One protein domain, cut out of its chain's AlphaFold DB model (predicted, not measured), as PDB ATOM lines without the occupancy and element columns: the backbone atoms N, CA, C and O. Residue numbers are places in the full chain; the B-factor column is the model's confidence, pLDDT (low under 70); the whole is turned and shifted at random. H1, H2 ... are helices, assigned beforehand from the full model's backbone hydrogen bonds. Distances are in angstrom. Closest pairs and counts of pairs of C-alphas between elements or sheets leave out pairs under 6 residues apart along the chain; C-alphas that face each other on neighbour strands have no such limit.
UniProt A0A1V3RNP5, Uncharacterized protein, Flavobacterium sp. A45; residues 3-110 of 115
ATOM      1  N   LEU A   3      -7.238 -22.085  31.817       97.62
ATOM      2  CA  LEU A   3      -7.944 -21.485  32.958       97.62
ATOM      3  C   LEU A   3      -9.007 -20.438  32.557       97.62
ATOM      4  O   LEU A   3     -10.130 -20.542  33.045       97.62
ATOM      5  N   PRO A   4      -8.730 -19.484  31.643       97.62
ATOM      6  CA  PRO A   4      -9.738 -18.521  31.198       97.62
ATOM      7  C   PRO A   4     -11.010 -19.145  30.601       97.62
ATOM      8  O   PRO A   4     -12.081 -18.548  30.672       97.62
ATOM      9  N   LEU A   5     -10.920 -20.359  30.046       98.25
ATOM     10  CA  LEU A   5     -12.066 -21.047  29.450       98.25
ATOM     11  C   LEU A   5     -13.074 -21.536  30.498       98.25
ATOM     12  O   LEU A   5     -14.234 -21.745  30.150       98.25
ATOM     13  N   PHE A   6     -12.688 -21.657  31.774       98.50
ATOM     14  CA  PHE A   6     -13.647 -21.958  32.841       98.50
ATOM     15  C   PHE A   6     -14.679 -20.837  33.023       98.50
ATOM     16  O   PHE A   6     -15.843 -21.142  33.265       98.50
ATOM     17  N   PHE A   7     -14.303 -19.566  32.835       98.62
ATOM     18  CA  PHE A   7     -15.254 -18.444  32.870       98.62
ATOM     19  C   PHE A   7     -16.231 -18.504  31.693       98.62
ATOM     20  O   PHE A   7     -17.433 -18.322  31.868       98.62
ATOM     21  N   VAL A   8     -15.733 -18.850  30.501       98.62
ATOM     22  CA  VAL A   8     -16.576 -19.031  29.311       98.62
ATOM     23  C   VAL A   8     -17.572 -20.169  29.531       98.62
ATOM     24  O   VAL A   8     -18.768 -19.984  29.318       98.62
ATOM     25  N   ALA A   9     -17.103 -21.325  30.006       98.50
ATOM     26  CA  ALA A   9     -17.964 -22.465  30.306       98.50
ATOM     27  C   ALA A   9     -19.023 -22.115  31.364       98.50
ATOM     28  O   ALA A   9     -20.194 -22.462  31.200       98.50
ATOM     29  N   HIS A  10     -18.639 -21.378  32.410       97.94
ATOM     30  CA  HIS A  10     -19.554 -20.921  33.454       97.94
ATOM     31  C   HIS A  10     -20.661 -20.022  32.878       97.94
ATOM     32  O   HIS A  10     -21.849 -20.278  33.087       97.94
ATOM     33  N   ALA A  11     -20.292 -18.995  32.112       98.50
ATOM     34  CA  ALA A  11     -21.239 -18.059  31.512       98.50
ATOM     35  C   ALA A  11     -22.157 -18.724  30.475       98.50
ATOM     36  O   ALA A  11     -23.368 -18.496  30.483       98.50
ATOM     37  N   VAL A  12     -21.615 -19.596  29.622       98.56
ATOM     38  CA  VAL A  12     -22.411 -20.362  28.652       98.56
ATOM     39  C   VAL A  12     -23.391 -21.290  29.366       98.56
ATOM     40  O   VAL A  12     -24.546 -21.368  28.959       98.56
ATOM     41  N   THR A  13     -22.984 -21.927  30.466       98.62
ATOM     42  CA  THR A  13     -23.888 -22.753  31.285       98.62
ATOM     43  C   THR A  13     -25.018 -21.914  31.888       98.62
ATOM     44  O   THR A  13     -26.167 -22.353  31.910       98.62
ATOM     45  N   ARG A  14     -24.729 -20.678  32.325       98.19
ATOM     46  CA  ARG A  14     -25.746 -19.736  32.826       98.19
ATOM     47  C   ARG A  14     -26.802 -19.412  31.764       98.19
ATOM     48  O   ARG A  14     -27.993 -19.401  32.069       98.19
ATOM     49  N   ILE A  15     -26.372 -19.186  30.522       98.44
ATOM     50  CA  ILE A  15     -27.270 -18.936  29.385       98.44
ATOM     51  C   ILE A  15     -28.049 -20.206  29.023       98.44
ATOM     52  O   ILE A  15     -29.275 -20.169  28.958       98.44
ATOM     53  N   GLY A  16     -27.353 -21.328  28.820       98.44
ATOM     54  CA  GLY A  16     -27.944 -22.591  28.370       98.44
ATOM     55  C   GLY A  16     -28.982 -23.157  29.338       98.44
ATOM     56  O   GLY A  16     -29.981 -23.719  28.902       98.44
ATOM     57  N   ASN A  17     -28.795 -22.931  30.641       98.44
ATOM     58  CA  ASN A  17     -29.747 -23.346  31.670       98.44
ATOM     59  C   ASN A  17     -30.823 -22.286  31.973       98.44
ATOM     60  O   ASN A  17     -31.638 -22.492  32.872       98.44
ATOM     61  N   GLY A  18     -30.820 -21.135  31.288       97.94
ATOM     62  CA  GLY A  18     -31.803 -20.068  31.497       97.94
ATOM     63  C   GLY A  18     -31.766 -19.439  32.895       97.94
ATOM     64  O   GLY A  18     -32.790 -18.981  33.395       97.94
ATOM     65  N   THR A  19     -30.607 -19.417  33.566       98.31
ATOM     66  CA  THR A  19     -30.500 -19.016  34.985       98.31
ATOM     67  C   THR A  19     -30.153 -17.541  35.208       98.31
ATOM     68  O   THR A  19     -29.944 -17.134  36.352       98.31
ATOM     69  N   ILE A  20     -30.144 -16.721  34.152       98.50
ATOM     70  CA  ILE A  20     -29.871 -15.275  34.224       98.50
ATOM     71  C   ILE A  20     -30.803 -14.575  35.222       98.50
ATOM     72  O   ILE A  20     -30.322 -13.976  36.184       98.50
ATOM     73  N   GLU A  21     -32.123 -14.705  35.056       98.19
ATOM     74  CA  GLU A  21     -33.088 -14.018  35.931       98.19
ATOM     75  C   GLU A  21     -33.079 -14.574  37.357       98.19
ATOM     76  O   GLU A  21     -33.274 -13.837  38.321       98.19
ATOM     77  N   ARG A  22     -32.765 -15.866  37.526       98.19
ATOM     78  CA  ARG A  22     -32.584 -16.463  38.855       98.19
ATOM     79  C   ARG A  22     -31.414 -15.809  39.595       98.19
ATOM     80  O   ARG A  22     -31.546 -15.485  40.774       98.19
ATOM     81  N   PHE A  23     -30.282 -15.602  38.920       97.94
ATOM     82  CA  PHE A  23     -29.131 -14.940  39.532       97.94
ATOM     83  C   PHE A  23     -29.391 -13.443  39.762       97.94
ATOM     84  O   PHE A  23     -29.048 -12.915  40.819       97.94
ATOM     85  N   ALA A  24     -30.080 -12.776  38.834       98.44
ATOM     86  CA  ALA A  24     -30.480 -11.380  38.991       98.44
ATOM     87  C   ALA A  24     -31.425 -11.180  40.188       98.44
ATOM     88  O   ALA A  24     -31.253 -10.238  40.964       98.44
ATOM     89  N   GLY A  25     -32.381 -12.095  40.380       98.44
ATOM     90  CA  GLY A  25     -33.264 -12.119  41.544       98.44
ATOM     91  C   GLY A  25     -32.487 -12.293  42.846       98.44
ATOM     92  O   GLY A  25     -32.707 -11.540  43.792       98.44
ATOM     93  N   PHE A  26     -31.511 -13.208  42.883       97.38
ATOM     94  CA  PHE A  26     -30.618 -13.355  44.036       97.38
ATOM     95  C   PHE A  26     -29.844 -12.065  44.349       97.38
ATOM     96  O   PHE A  26     -29.804 -11.643  45.500       97.38
ATOM     97  N   LEU A  27     -29.260 -11.397  43.350       97.81
ATOM     98  CA  LEU A  27     -28.550 -10.134  43.587       97.81
ATOM     99  C   LEU A  27     -29.493  -9.027  44.083       97.81
ATOM    100  O   LEU A  27     -29.103  -8.217  44.922       97.81
ATOM    101  N   SER A  28     -30.748  -9.022  43.629       98.00
ATOM    102  CA  SER A  28     -31.757  -8.073  44.107       98.00
ATOM    103  C   SER A  28     -32.045  -8.250  45.600       98.00
ATOM    104  O   SER A  28     -32.095  -7.255  46.323       98.00
ATOM    105  N   THR A  29     -32.123  -9.488  46.110       97.38
ATOM    106  CA  THR A  29     -32.307  -9.725  47.559       97.38
ATOM    107  C   THR A  29     -31.105  -9.294  48.400       97.38
ATOM    108  O   THR A  29     -31.246  -9.042  49.595       97.38
ATOM    109  N   LYS A  30     -29.926  -9.165  47.783       95.75
ATOM    110  CA  LYS A  30     -28.705  -8.633  48.405       95.75
ATOM    111  C   LYS A  30     -28.591  -7.102  48.309       95.75
ATOM    112  O   LYS A  30     -27.594  -6.552  48.767       95.75
ATOM    113  N   GLY A  31     -29.592  -6.416  47.747       95.56
ATOM    114  CA  GLY A  31     -29.660  -4.951  47.681       95.56
ATOM    115  C   GLY A  31     -29.022  -4.318  46.441       95.56
ATOM    116  O   GLY A  31     -28.882  -3.097  46.389       95.56
ATOM    117  N   PHE A  32     -28.639  -5.110  45.434       96.31
ATOM    118  CA  PHE A  32     -28.141  -4.574  44.166       96.31
ATOM    119  C   PHE A  32     -29.285  -4.025  43.301       96.31
ATOM    120  O   PHE A  32     -30.414  -4.517  43.341       96.31
ATOM    121  N   PHE A  33     -28.975  -3.022  42.476       96.38
ATOM    122  CA  PHE A  33     -29.899  -2.422  41.512       96.38
ATOM    123  C   PHE A  33     -29.565  -2.854  40.079       96.38
ATOM    124  O   PHE A  33     -28.458  -3.317  39.806       96.38
ATOM    125  N   ALA A  34     -30.528  -2.704  39.161       97.25
ATOM    126  CA  ALA A  34     -30.387  -3.074  37.746       97.25
ATOM    127  C   ALA A  34     -29.799  -4.491  37.544       97.25
ATOM    128  O   ALA A  34     -28.955  -4.722  36.675       97.25
ATOM    129  N   THR A  35     -30.228  -5.448  38.372       98.00
ATOM    130  CA  THR A  35     -29.540  -6.733  38.556       98.00
ATOM    131  C   THR A  35     -29.525  -7.591  37.300       98.00
ATOM    132  O   THR A  35     -28.507  -8.213  37.017       98.00
ATOM    133  N   THR A  36     -30.581  -7.572  36.487       98.19
ATOM    134  CA  THR A  36     -30.598  -8.273  35.193       98.19
ATOM    135  C   THR A  36     -29.517  -7.737  34.251       98.19
ATOM    136  O   THR A  36     -28.749  -8.514  33.684       98.19
ATOM    137  N   ALA A  37     -29.387  -6.411  34.129       98.31
ATOM    138  CA  ALA A  37     -28.338  -5.796  33.313       98.31
ATOM    139  C   ALA A  37     -26.937  -6.106  33.865       98.31
ATOM    140  O   ALA A  37     -26.023  -6.403  33.099       98.31
ATOM    141  N   MET A  38     -26.780  -6.107  35.192       98.12
ATOM    142  CA  MET A  38     -25.530  -6.481  35.855       98.12
ATOM    143  C   MET A  38     -25.140  -7.936  35.563       98.12
ATOM    144  O   MET A  38     -23.995  -8.193  35.197       98.12
ATOM    145  N   VAL A  39     -26.076  -8.887  35.659       98.50
ATOM    146  CA  VAL A  39     -25.815 -10.303  35.351       98.50
ATOM    147  C   VAL A  39     -25.458 -10.496  33.881       98.50
ATOM    148  O   VAL A  39     -24.532 -11.250  33.579       98.50
ATOM    149  N   TRP A  40     -26.123  -9.798  32.958       98.62
ATOM    150  CA  TRP A  40     -25.712  -9.801  31.554       98.62
ATOM    151  C   TRP A  40     -24.311  -9.216  31.362       98.62
ATOM    152  O   TRP A  40     -23.508  -9.818  30.655       98.62
ATOM    153  N   GLY A  41     -23.978  -8.115  32.038       98.50
ATOM    154  CA  GLY A  41     -22.638  -7.525  32.014       98.50
ATOM    155  C   GLY A  41     -21.555  -8.495  32.495       98.50
ATOM    156  O   GLY A  41     -20.546  -8.673  31.816       98.50
ATOM    157  N   ILE A  42     -21.801  -9.187  33.612       98.44
ATOM    158  CA  ILE A  42     -20.933 -10.257  34.130       98.44
ATOM    159  C   ILE A  42     -20.780 -11.369  33.085       98.44
ATOM    160  O   ILE A  42     -19.665 -11.745  32.741       98.44
ATOM    161  N   THR A  43     -21.895 -11.845  32.527       98.69
ATOM    162  CA  THR A  43     -21.923 -12.940  31.543       98.69
ATOM    163  C   THR A  43     -21.137 -12.588  30.276       98.69
ATOM    164  O   THR A  43     -20.336 -13.387  29.793       98.69
ATOM    165  N   VAL A  44     -21.320 -11.377  29.744       98.75
ATOM    166  CA  VAL A  44     -20.586 -10.885  28.569       98.75
ATOM    167  C   VAL A  44     -19.098 -10.747  28.879       98.75
ATOM    168  O   VAL A  44     -18.269 -11.151  28.063       98.75
ATOM    169  N   TYR A  45     -18.749 -10.222  30.056       98.69
ATOM    170  CA  TYR A  45     -17.358 -10.114  30.487       98.69
ATOM    171  C   TYR A  45     -16.687 -11.488  30.602       98.69
ATOM    172  O   TYR A  45     -15.571 -11.664  30.123       98.69
ATOM    173  N   GLU A  46     -17.374 -12.481  31.165       98.75
ATOM    174  CA  GLU A  46     -16.867 -13.850  31.273       98.75
ATOM    175  C   GLU A  46     -16.605 -14.495  29.908       98.75
ATOM    176  O   GLU A  46     -15.560 -15.118  29.715       98.75
ATOM    177  N   ILE A  47     -17.500 -14.297  28.937       98.75
ATOM    178  CA  ILE A  47     -17.338 -14.842  27.582       98.75
ATOM    179  C   ILE A  47     -16.223 -14.108  26.833       98.75
ATOM    180  O   ILE A  47     -15.242 -14.726  26.416       98.75
ATOM    181  N   ILE A  48     -16.348 -12.790  26.659       98.62
ATOM    182  CA  ILE A  48     -15.415 -12.006  25.837       98.62
ATOM    183  C   ILE A  48     -14.044 -11.941  26.508       98.62
ATOM    184  O   ILE A  48     -13.026 -12.181  25.862       98.62
ATOM    185  N   GLY A  49     -14.011 -11.657  27.811       98.19
ATOM    186  CA  GLY A  49     -12.786 -11.600  28.598       98.19
ATOM    187  C   GLY A  49     -12.108 -12.962  28.704       98.19
ATOM    188  O   GLY A  49     -10.889 -13.034  28.570       98.19
ATOM    189  N   GLY A  50     -12.869 -14.047  28.871       98.25
ATOM    190  CA  GLY A  50     -12.317 -15.401  28.938       98.25
ATOM    191  C   GLY A  50     -11.659 -15.814  27.622       98.25
ATOM    192  O   GLY A  50     -10.525 -16.293  27.621       98.25
ATOM    193  N   ILE A  51     -12.319 -15.544  26.490       98.38
ATOM    194  CA  ILE A  51     -11.763 -15.783  25.150       98.38
ATOM    195  C   ILE A  51     -10.525 -14.906  24.917       98.38
ATOM    196  O   ILE A  51      -9.467 -15.420  24.560       98.38
ATOM    197  N   ALA A  52     -10.618 -13.597  25.160       97.50
ATOM    198  CA  ALA A  52      -9.509 -12.667  24.945       97.50
ATOM    199  C   ALA A  52      -8.276 -13.025  25.794       97.50
ATOM    200  O   ALA A  52      -7.155 -13.048  25.281       97.50
ATOM    201  N   LEU A  53      -8.482 -13.373  27.066       96.94
ATOM    202  CA  LEU A  53      -7.420 -13.798  27.974       96.94
ATOM    203  C   LEU A  53      -6.817 -15.149  27.557       96.94
ATOM    204  O   LEU A  53      -5.606 -15.335  27.686       96.94
ATOM    205  N   ALA A  54      -7.611 -16.076  27.006       96.88
ATOM    206  CA  ALA A  54      -7.105 -17.339  26.462       96.88
ATOM    207  C   ALA A  54      -6.134 -17.124  25.285       96.88
ATOM    208  O   ALA A  54      -5.146 -17.853  25.183       96.88
ATOM    209  N   PHE A  55      -6.373 -16.097  24.461       95.81
ATOM    210  CA  PHE A  55      -5.484 -15.669  23.372       95.81
ATOM    211  C   PHE A  55      -4.355 -14.719  23.812       95.81
ATOM    212  O   PHE A  55      -3.533 -14.320  22.990       95.81
ATOM    213  N   GLY A  56      -4.274 -14.372  25.100       94.81
ATOM    214  CA  GLY A  56      -3.202 -13.531  25.639       94.81
ATOM    215  C   GLY A  56      -3.397 -12.024  25.433       94.81
ATOM    216  O   GLY A  56      -2.437 -11.265  25.557       94.81
ATOM    217  N   TYR A  57      -4.613 -11.560  25.145       95.19
ATOM    218  CA  TYR A  57      -4.913 -10.129  25.065       95.19
ATOM    219  C   TYR A  57      -5.166  -9.532  26.452       95.19
ATOM    220  O   TYR A  57      -5.771 -10.175  27.305       95.19
ATOM    221  N   TYR A  58      -4.712  -8.290  26.670       95.38
ATOM    222  CA  TYR A  58      -4.959  -7.492  27.885       95.38
ATOM    223  C   TYR A  58      -4.772  -8.264  29.207       95.38
ATOM    224  O   TYR A  58      -5.507  -8.041  30.169       95.38
ATOM    225  N   VAL A  59      -3.782  -9.167  29.258       95.94
ATOM    226  CA  VAL A  59      -3.673 -10.226  30.278       95.94
ATOM    227  C   VAL A  59      -3.809  -9.698  31.704       95.94
ATOM    228  O   VAL A  59      -4.615 -10.217  32.474       95.94
ATOM    229  N   LYS A  60      -3.066  -8.640  32.046       96.00
ATOM    230  CA  LYS A  60      -3.075  -8.046  33.391       96.00
ATOM    231  C   LYS A  60      -4.438  -7.444  33.749       96.00
ATOM    232  O   LYS A  60      -4.957  -7.716  34.827       96.00
ATOM    233  N   TYR A  61      -5.041  -6.678  32.838       96.75
ATOM    234  CA  TYR A  61      -6.320  -6.002  33.077       96.75
ATOM    235  C   TYR A  61      -7.498  -6.976  33.152       96.75
ATOM    236  O   TYR A  61      -8.334  -6.857  34.046       96.75
ATOM    237  N   LEU A  62      -7.552  -7.963  32.253       97.88
ATOM    238  CA  LEU A  62      -8.598  -8.985  32.281       97.88
ATOM    239  C   LEU A  62      -8.470  -9.879  33.514       97.88
ATOM    240  O   LEU A  62      -9.464 -10.142  34.185       97.88
ATOM    241  N   SER A  63      -7.248 -10.288  33.869       98.31
ATOM    242  CA  SER A  63      -7.025 -11.075  35.088       98.31
ATOM    243  C   SER A  63      -7.464 -10.310  36.334       98.31
ATOM    244  O   SER A  63      -8.132 -10.885  37.186       98.31
ATOM    245  N   LEU A  64      -7.160  -9.008  36.423       98.31
ATOM    246  CA  LEU A  64      -7.609  -8.172  37.536       98.31
ATOM    247  C   LEU A  64      -9.139  -8.114  37.629       98.31
ATOM    248  O   LEU A  64      -9.685  -8.293  38.715       98.31
ATOM    249  N   GLY A  65      -9.842  -7.909  36.512       98.56
ATOM    250  CA  GLY A  65     -11.306  -7.876  36.522       98.56
ATOM    251  C   GLY A  65     -11.930  -9.212  36.938       98.56
ATOM    252  O   GLY A  65     -12.836  -9.221  37.772       98.56
ATOM    253  N   PHE A  66     -11.399 -10.344  36.462       98.69
ATOM    254  CA  PHE A  66     -11.832 -11.668  36.922       98.69
ATOM    255  C   PHE A  66     -11.546 -11.911  38.409       98.69
ATOM    256  O   PHE A  66     -12.403 -12.442  39.112       98.69
ATOM    257  N   ILE A  67     -10.379 -11.496  38.913       98.81
ATOM    258  CA  ILE A  67     -10.039 -11.615  40.339       98.81
ATOM    259  C   ILE A  67     -11.041 -10.833  41.191       98.81
ATOM    260  O   ILE A  67     -11.582 -11.380  42.150       98.81
ATOM    261  N   LEU A  68     -11.330  -9.579  40.834       98.69
ATOM    262  CA  LEU A  68     -12.301  -8.760  41.564       98.69
ATOM    263  C   LEU A  68     -13.703  -9.377  41.524       98.69
ATOM    264  O   LEU A  68     -14.379  -9.426  42.549       98.69
ATOM    265  N   MET A  69     -14.115  -9.905  40.370       98.44
ATOM    266  CA  MET A  69     -15.389 -10.609  40.220       98.44
ATOM    267  C   MET A  69     -15.481 -11.834  41.143       98.44
ATOM    268  O   MET A  69     -16.481 -11.995  41.842       98.44
ATOM    269  N   LEU A  70     -14.431 -12.659  41.202       98.62
ATOM    270  CA  LEU A  70     -14.371 -13.836  42.075       98.62
ATOM    271  C   LEU A  70     -14.354 -13.461  43.562       98.62
ATOM    272  O   LEU A  70     -15.037 -14.103  44.355       98.62
ATOM    273  N   ILE A  71     -13.629 -12.406  43.948       98.62
ATOM    274  CA  ILE A  71     -13.617 -11.906  45.333       98.62
ATOM    275  C   ILE A  71     -15.022 -11.459  45.750       98.62
ATOM    276  O   ILE A  71     -15.501 -11.849  46.813       98.62
ATOM    277  N   ILE A  72     -15.705 -10.683  44.906       97.81
ATOM    278  CA  ILE A  72     -17.070 -10.219  45.178       97.81
ATOM    279  C   ILE A  72     -18.038 -11.410  45.265       97.81
ATOM    280  O   ILE A  72     -18.832 -11.485  46.204       97.81
ATOM    281  N   GLY A  73     -17.940 -12.368  44.336       97.12
ATOM    282  CA  GLY A  73     -18.723 -13.605  44.369       97.12
ATOM    283  C   GLY A  73     -18.497 -14.404  45.654       97.12
ATOM    284  O   GLY A  73     -19.455 -14.853  46.281       97.12
ATOM    285  N   ASN A  74     -17.248 -14.504  46.111       97.94
ATOM    286  CA  ASN A  74     -16.926 -15.143  47.381       97.94
ATOM    287  C   ASN A  74     -17.577 -14.430  48.565       97.94
ATOM    288  O   ASN A  74     -18.223 -15.086  49.372       97.94
ATOM    289  N   ILE A  75     -17.477 -13.103  48.651       97.69
ATOM    290  CA  ILE A  75     -18.051 -12.334  49.764       97.69
ATOM    291  C   ILE A  75     -19.578 -12.486  49.830       97.69
ATOM    292  O   ILE A  75     -20.135 -12.676  50.910       97.69
ATOM    293  N   ILE A  76     -20.267 -12.394  48.690       96.19
ATOM    294  CA  ILE A  76     -21.739 -12.341  48.654       96.19
ATOM    295  C   ILE A  76     -22.371 -13.737  48.738       96.19
ATOM    296  O   ILE A  76     -23.490 -13.869  49.247       96.19
ATOM    297  N   ILE A  77     -21.685 -14.757  48.214       95.00
ATOM    298  CA  ILE A  77     -22.226 -16.106  48.014       95.00
ATOM    299  C   ILE A  77     -21.448 -17.117  48.853       95.00
ATOM    300  O   ILE A  77     -21.976 -17.679  49.807       95.00
ATOM    301  N   HIS A  78     -20.187 -17.354  48.496       96.31
ATOM    302  CA  HIS A  78     -19.486 -18.573  48.903       96.31
ATOM    303  C   HIS A  78     -18.941 -18.536  50.332       96.31
ATOM    304  O   HIS A  78     -18.794 -19.584  50.949       96.31
ATOM    305  N   TYR A  79     -18.680 -17.354  50.891       96.06
ATOM    306  CA  TYR A  79     -18.146 -17.207  52.244       96.06
ATOM    307  C   TYR A  79     -19.071 -17.831  53.293       96.06
ATOM    308  O   TYR A  79     -18.607 -18.476  54.230       96.06
ATOM    309  N   GLN A  80     -20.386 -17.698  53.101       95.12
ATOM    310  CA  GLN A  80     -21.388 -18.282  53.996       95.12
ATOM    311  C   GLN A  80     -21.443 -19.816  53.905       95.12
ATOM    312  O   GLN A  80     -21.853 -20.462  54.865       95.12
ATOM    313  N   ASN A  81     -20.989 -20.391  52.787       96.19
ATOM    314  CA  ASN A  81     -20.955 -21.835  52.545       96.19
ATOM    315  C   ASN A  81     -19.643 -22.487  53.025       96.19
ATOM    316  O   ASN A  81     -19.494 -23.705  52.965       96.19
ATOM    317  N   GLY A  82     -18.681 -21.694  53.513       97.06
ATOM    318  CA  GLY A  82     -17.390 -22.179  53.992       97.06
ATOM    319  C   GLY A  82     -16.364 -22.413  52.876       97.06
ATOM    320  O   GLY A  82     -16.346 -21.730  51.851       97.06
ATOM    321  N   TRP A  83     -15.432 -23.340  53.110       97.38
ATOM    322  CA  TRP A  83     -14.290 -23.554  52.214       97.38
ATOM    323  C   TRP A  83     -14.593 -24.524  51.065       97.38
ATOM    324  O   TRP A  83     -14.352 -24.186  49.911       97.38
ATOM    325  N   TRP A  84     -15.138 -25.700  51.363       97.50
ATOM    326  CA  TRP A  84     -15.171 -26.842  50.444       97.50
ATOM    327  C   TRP A  84     -16.267 -26.759  49.372       97.50
ATOM    328  O   TRP A  84     -17.337 -26.200  49.608       97.50
ATOM    329  N   VAL A  85     -15.994 -27.334  48.194       94.00
ATOM    330  CA  VAL A  85     -16.934 -27.383  47.050       94.00
ATOM    331  C   VAL A  85     -17.528 -28.788  46.807       94.00
ATOM    332  O   VAL A  85     -18.530 -28.894  46.100       94.00
ATOM    333  N   GLY A  86     -16.947 -29.848  47.390       90.62
ATOM    334  CA  GLY A  86     -17.360 -31.253  47.204       90.62
ATOM    335  C   GLY A  86     -17.706 -32.025  48.490       90.62
ATOM    336  O   GLY A  86     -18.532 -31.602  49.287       90.62
ATOM    337  N   GLU A  87     -17.084 -33.192  48.701       89.12
ATOM    338  CA  GLU A  87     -17.432 -34.150  49.779       89.12
ATOM    339  C   GLU A  87     -17.494 -33.539  51.191       89.12
ATOM    340  O   GLU A  87     -18.227 -34.017  52.052       89.12
ATOM    341  N   HIS A  88     -16.739 -32.464  51.419       91.94
ATOM    342  CA  HIS A  88     -16.585 -31.806  52.716       91.94
ATOM    343  C   HIS A  88     -17.392 -30.493  52.832       91.94
ATOM    344  O   HIS A  88     -17.234 -29.761  53.810       91.94
ATOM    345  N   GLY A  89     -18.235 -30.171  51.841       93.12
ATOM    346  CA  GLY A  89     -19.101 -28.985  51.794       93.12
ATOM    347  C   GLY A  89     -19.482 -28.601  50.360       93.12
ATOM    348  O   GLY A  89     -18.711 -28.845  49.442       93.12
ATOM    349  N   GLU A  90     -20.650 -27.992  50.149       94.12
ATOM    350  CA  GLU A  90     -21.136 -27.623  48.812       94.12
ATOM    351  C   GLU A  90     -21.063 -26.110  48.585       94.12
ATOM    352  O   GLU A  90     -21.519 -25.308  49.401       94.12
ATOM    353  N   GLY A  91     -20.523 -25.707  47.432       94.69
ATOM    354  CA  GLY A  91     -20.563 -24.314  46.993       94.69
ATOM    355  C   GLY A  91     -19.710 -23.348  47.824       94.69
ATOM    356  O   GLY A  91     -20.038 -22.159  47.855       94.69
ATOM    357  N   GLY A  92     -18.655 -23.824  48.490       97.50
ATOM    358  CA  GLY A  92     -17.665 -23.003  49.190       97.50
ATOM    359  C   GLY A  92     -16.674 -22.272  48.273       97.50
ATOM    360  O   GLY A  92     -16.805 -22.252  47.047       97.50
ATOM    361  N   MET A  93     -15.682 -21.619  48.884       98.19
ATOM    362  CA  MET A  93     -14.752 -20.695  48.210       98.19
ATOM    363  C   MET A  93     -13.525 -21.342  47.547       98.19
ATOM    364  O   MET A  93     -12.837 -20.656  46.788       98.19
ATOM    365  N   GLU A  94     -13.217 -22.611  47.830       98.00
ATOM    366  CA  GLU A  94     -11.982 -23.302  47.416       98.00
ATOM    367  C   GLU A  94     -11.681 -23.127  45.921       98.00
ATOM    368  O   GLU A  94     -10.597 -22.674  45.547       98.00
ATOM    369  N   TYR A  95     -12.665 -23.414  45.064       97.38
ATOM    370  CA  TYR A  95     -12.499 -23.321  43.615       97.38
ATOM    371  C   TYR A  95     -12.241 -21.880  43.149       97.38
ATOM    372  O   TYR A  95     -11.314 -21.634  42.375       97.38
ATOM    373  N   SER A  96     -12.990 -20.902  43.666       97.75
ATOM    374  CA  SER A  96     -12.774 -19.481  43.363       97.75
ATOM    375  C   SER A  96     -11.383 -19.010  43.793       97.75
ATOM    376  O   SER A  96     -10.720 -18.287  43.051       97.75
ATOM    377  N   CYS A  97     -10.899 -19.444  44.960       98.38
ATOM    378  CA  CYS A  97      -9.554 -19.127  45.443       98.38
ATOM    379  C   CYS A  97      -8.465 -19.743  44.553       98.38
ATOM    380  O   CYS A  97      -7.485 -19.068  44.229       98.38
ATOM    381  N   ALA A  98      -8.651 -20.985  44.095       98.38
ATOM    382  CA  ALA A  98      -7.744 -21.620  43.143       98.38
ATOM    383  C   ALA A  98      -7.694 -20.858  41.805       98.38
ATOM    384  O   ALA A  98      -6.609 -20.610  41.270       98.38
ATOM    385  N   LEU A  99      -8.850 -20.420  41.291       98.44
ATOM    386  CA  LEU A  99      -8.923 -19.595  40.083       98.44
ATOM    387  C   LEU A  99      -8.230 -18.238  40.265       98.44
ATOM    388  O   LEU A  99      -7.488 -17.824  39.376       98.44
ATOM    389  N   ILE A 100      -8.411 -17.568  41.412       98.69
ATOM    390  CA  ILE A 100      -7.715 -16.310  41.738       98.69
ATOM    391  C   ILE A 100      -6.196 -16.510  41.702       98.69
ATOM    392  O   ILE A 100      -5.495 -15.739  41.046       98.69
ATOM    393  N   LEU A 101      -5.677 -17.557  42.351       98.50
ATOM    394  CA  LEU A 101      -4.242 -17.856  42.342       98.50
ATOM    395  C   LEU A 101      -3.729 -18.133  40.925       98.50
ATOM    396  O   LEU A 101      -2.692 -17.604  40.526       98.50
ATOM    397  N   GLY A 102      -4.476 -18.898  40.128       98.31
ATOM    398  CA  GLY A 102      -4.121 -19.147  38.735       98.31
ATOM    399  C   GLY A 102      -4.115 -17.875  37.878       98.31
ATOM    400  O   GLY A 102      -3.219 -17.698  37.053       98.31
ATOM    401  N   LEU A 103      -5.050 -16.948  38.104       98.31
ATOM    402  CA  LEU A 103      -5.067 -15.639  37.443       98.31
ATOM    403  C   LEU A 103      -3.894 -14.751  37.867       98.31
ATOM    404  O   LEU A 103      -3.337 -14.058  37.019       98.31
ATOM    405  N   ILE A 104      -3.472 -14.800  39.134       98.12
ATOM    406  CA  ILE A 104      -2.267 -14.098  39.606       98.12
ATOM    407  C   ILE A 104      -1.026 -14.616  38.869       98.12
ATOM    408  O   ILE A 104      -0.215 -13.817  38.402       98.12
ATOM    409  N   VAL A 105      -0.893 -15.936  38.703       97.38
ATOM    410  CA  VAL A 105       0.213 -16.546  37.942       97.38
ATOM    411  C   VAL A 105       0.160 -16.160  36.458       97.38
ATOM    412  O   VAL A 105       1.179 -15.840  35.845       97.38
ATOM    413  N   ILE A 106      -1.030 -16.141  35.856       96.00
ATOM    414  CA  ILE A 106      -1.207 -15.690  34.467       96.00
ATOM    415  C   ILE A 106      -0.811 -14.212  34.320       96.00
ATOM    416  O   ILE A 106      -0.079 -13.854  33.399       96.00
ATOM    417  N   ALA A 107      -1.237 -13.353  35.244       95.94
ATOM    418  CA  ALA A 107      -0.906 -11.932  35.223       95.94
ATOM    419  C   ALA A 107       0.589 -11.661  35.463       95.94
ATOM    420  O   ALA A 107       1.134 -10.733  34.863       95.94
ATOM    421  N   SER A 108       1.262 -12.457  36.303       94.56
ATOM    422  CA  SER A 108       2.690 -12.287  36.610       94.56
ATOM    423  C   SER A 108       3.613 -12.741  35.478       94.56
ATOM    424  O   SER A 108       4.717 -12.222  35.336       94.56
ATOM    425  N   THR A 109       3.153 -13.671  34.642       88.94
ATOM    426  CA  THR A 109       3.889 -14.161  33.465       88.94
ATOM    427  C   THR A 109       3.630 -13.334  32.205       88.94
ATOM    428  O   THR A 109       4.298 -13.526  31.185       88.94
ATOM    429  N   ALA A 110       2.693 -12.383  32.264       84.62
ATOM    430  CA  ALA A 110       2.438 -11.448  31.182       84.62
ATOM    431  C   ALA A 110       3.660 -10.544  30.977       84.62
ATOM    432  O   ALA A 110       3.949  -9.672  31.800       84.62
TER     433      ALA A 110
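AT A GLANCE: This is residues 3 to 110 of the 115 residues of an uncharacterized protein of Flavobacterium sp. A45 (UniProt A0A1V3RNP5). Two pairs of helices, H1 with H3 and H4 with H6, make a V: H3 and H4 meet at one end and spread toward the other, where H2 packs on H3. The printed part has 108 residues with six named helices, H1 to H6, and no named strand. It is all helix and compact, with a radius of gyration of the C-alphas of 14.0 A and spans of 38 by 33 by 24 A.

HOW THE PARTS SIT: H1, residues 3 to 16, touches H3, residues 35 to 54, closest at C-alphas 8 and 47, 4.6 A. H2, residues 20 to 29, touches residues 35 to 40 of H3, closest at C-alphas 24 and 35, 4.8 A. H3 forms a hairpin with H4, residues 59 to 76, at a steep tilt of 39 degrees, closest at C-alphas 53 and 59, 5.7 A. H5, residues 78 to 81, and H4 meet only through their link. H6, residues 94 to 109, touches H4 at a shallow tilt of 18 degrees, opposite ways, closest at C-alphas 60 and 107, 4.8 A. Every O i to N i+4 pair is within hydrogen-bond range in H2, H3, H4 and H6, and 8 of 10 in H1.

IN THESE COORDINATES: H1 begins at C-alpha 3 (-7.944, -21.485, 32.958). H3 measures 27.6 A and H4 25.9 A. H6 ends at C-alpha 109 (3.889, -14.161, 33.465).

THE WHOLE: The printed part has no cut, its H5 to H6 link is long, and no printed residue is under 70 in pLDDT.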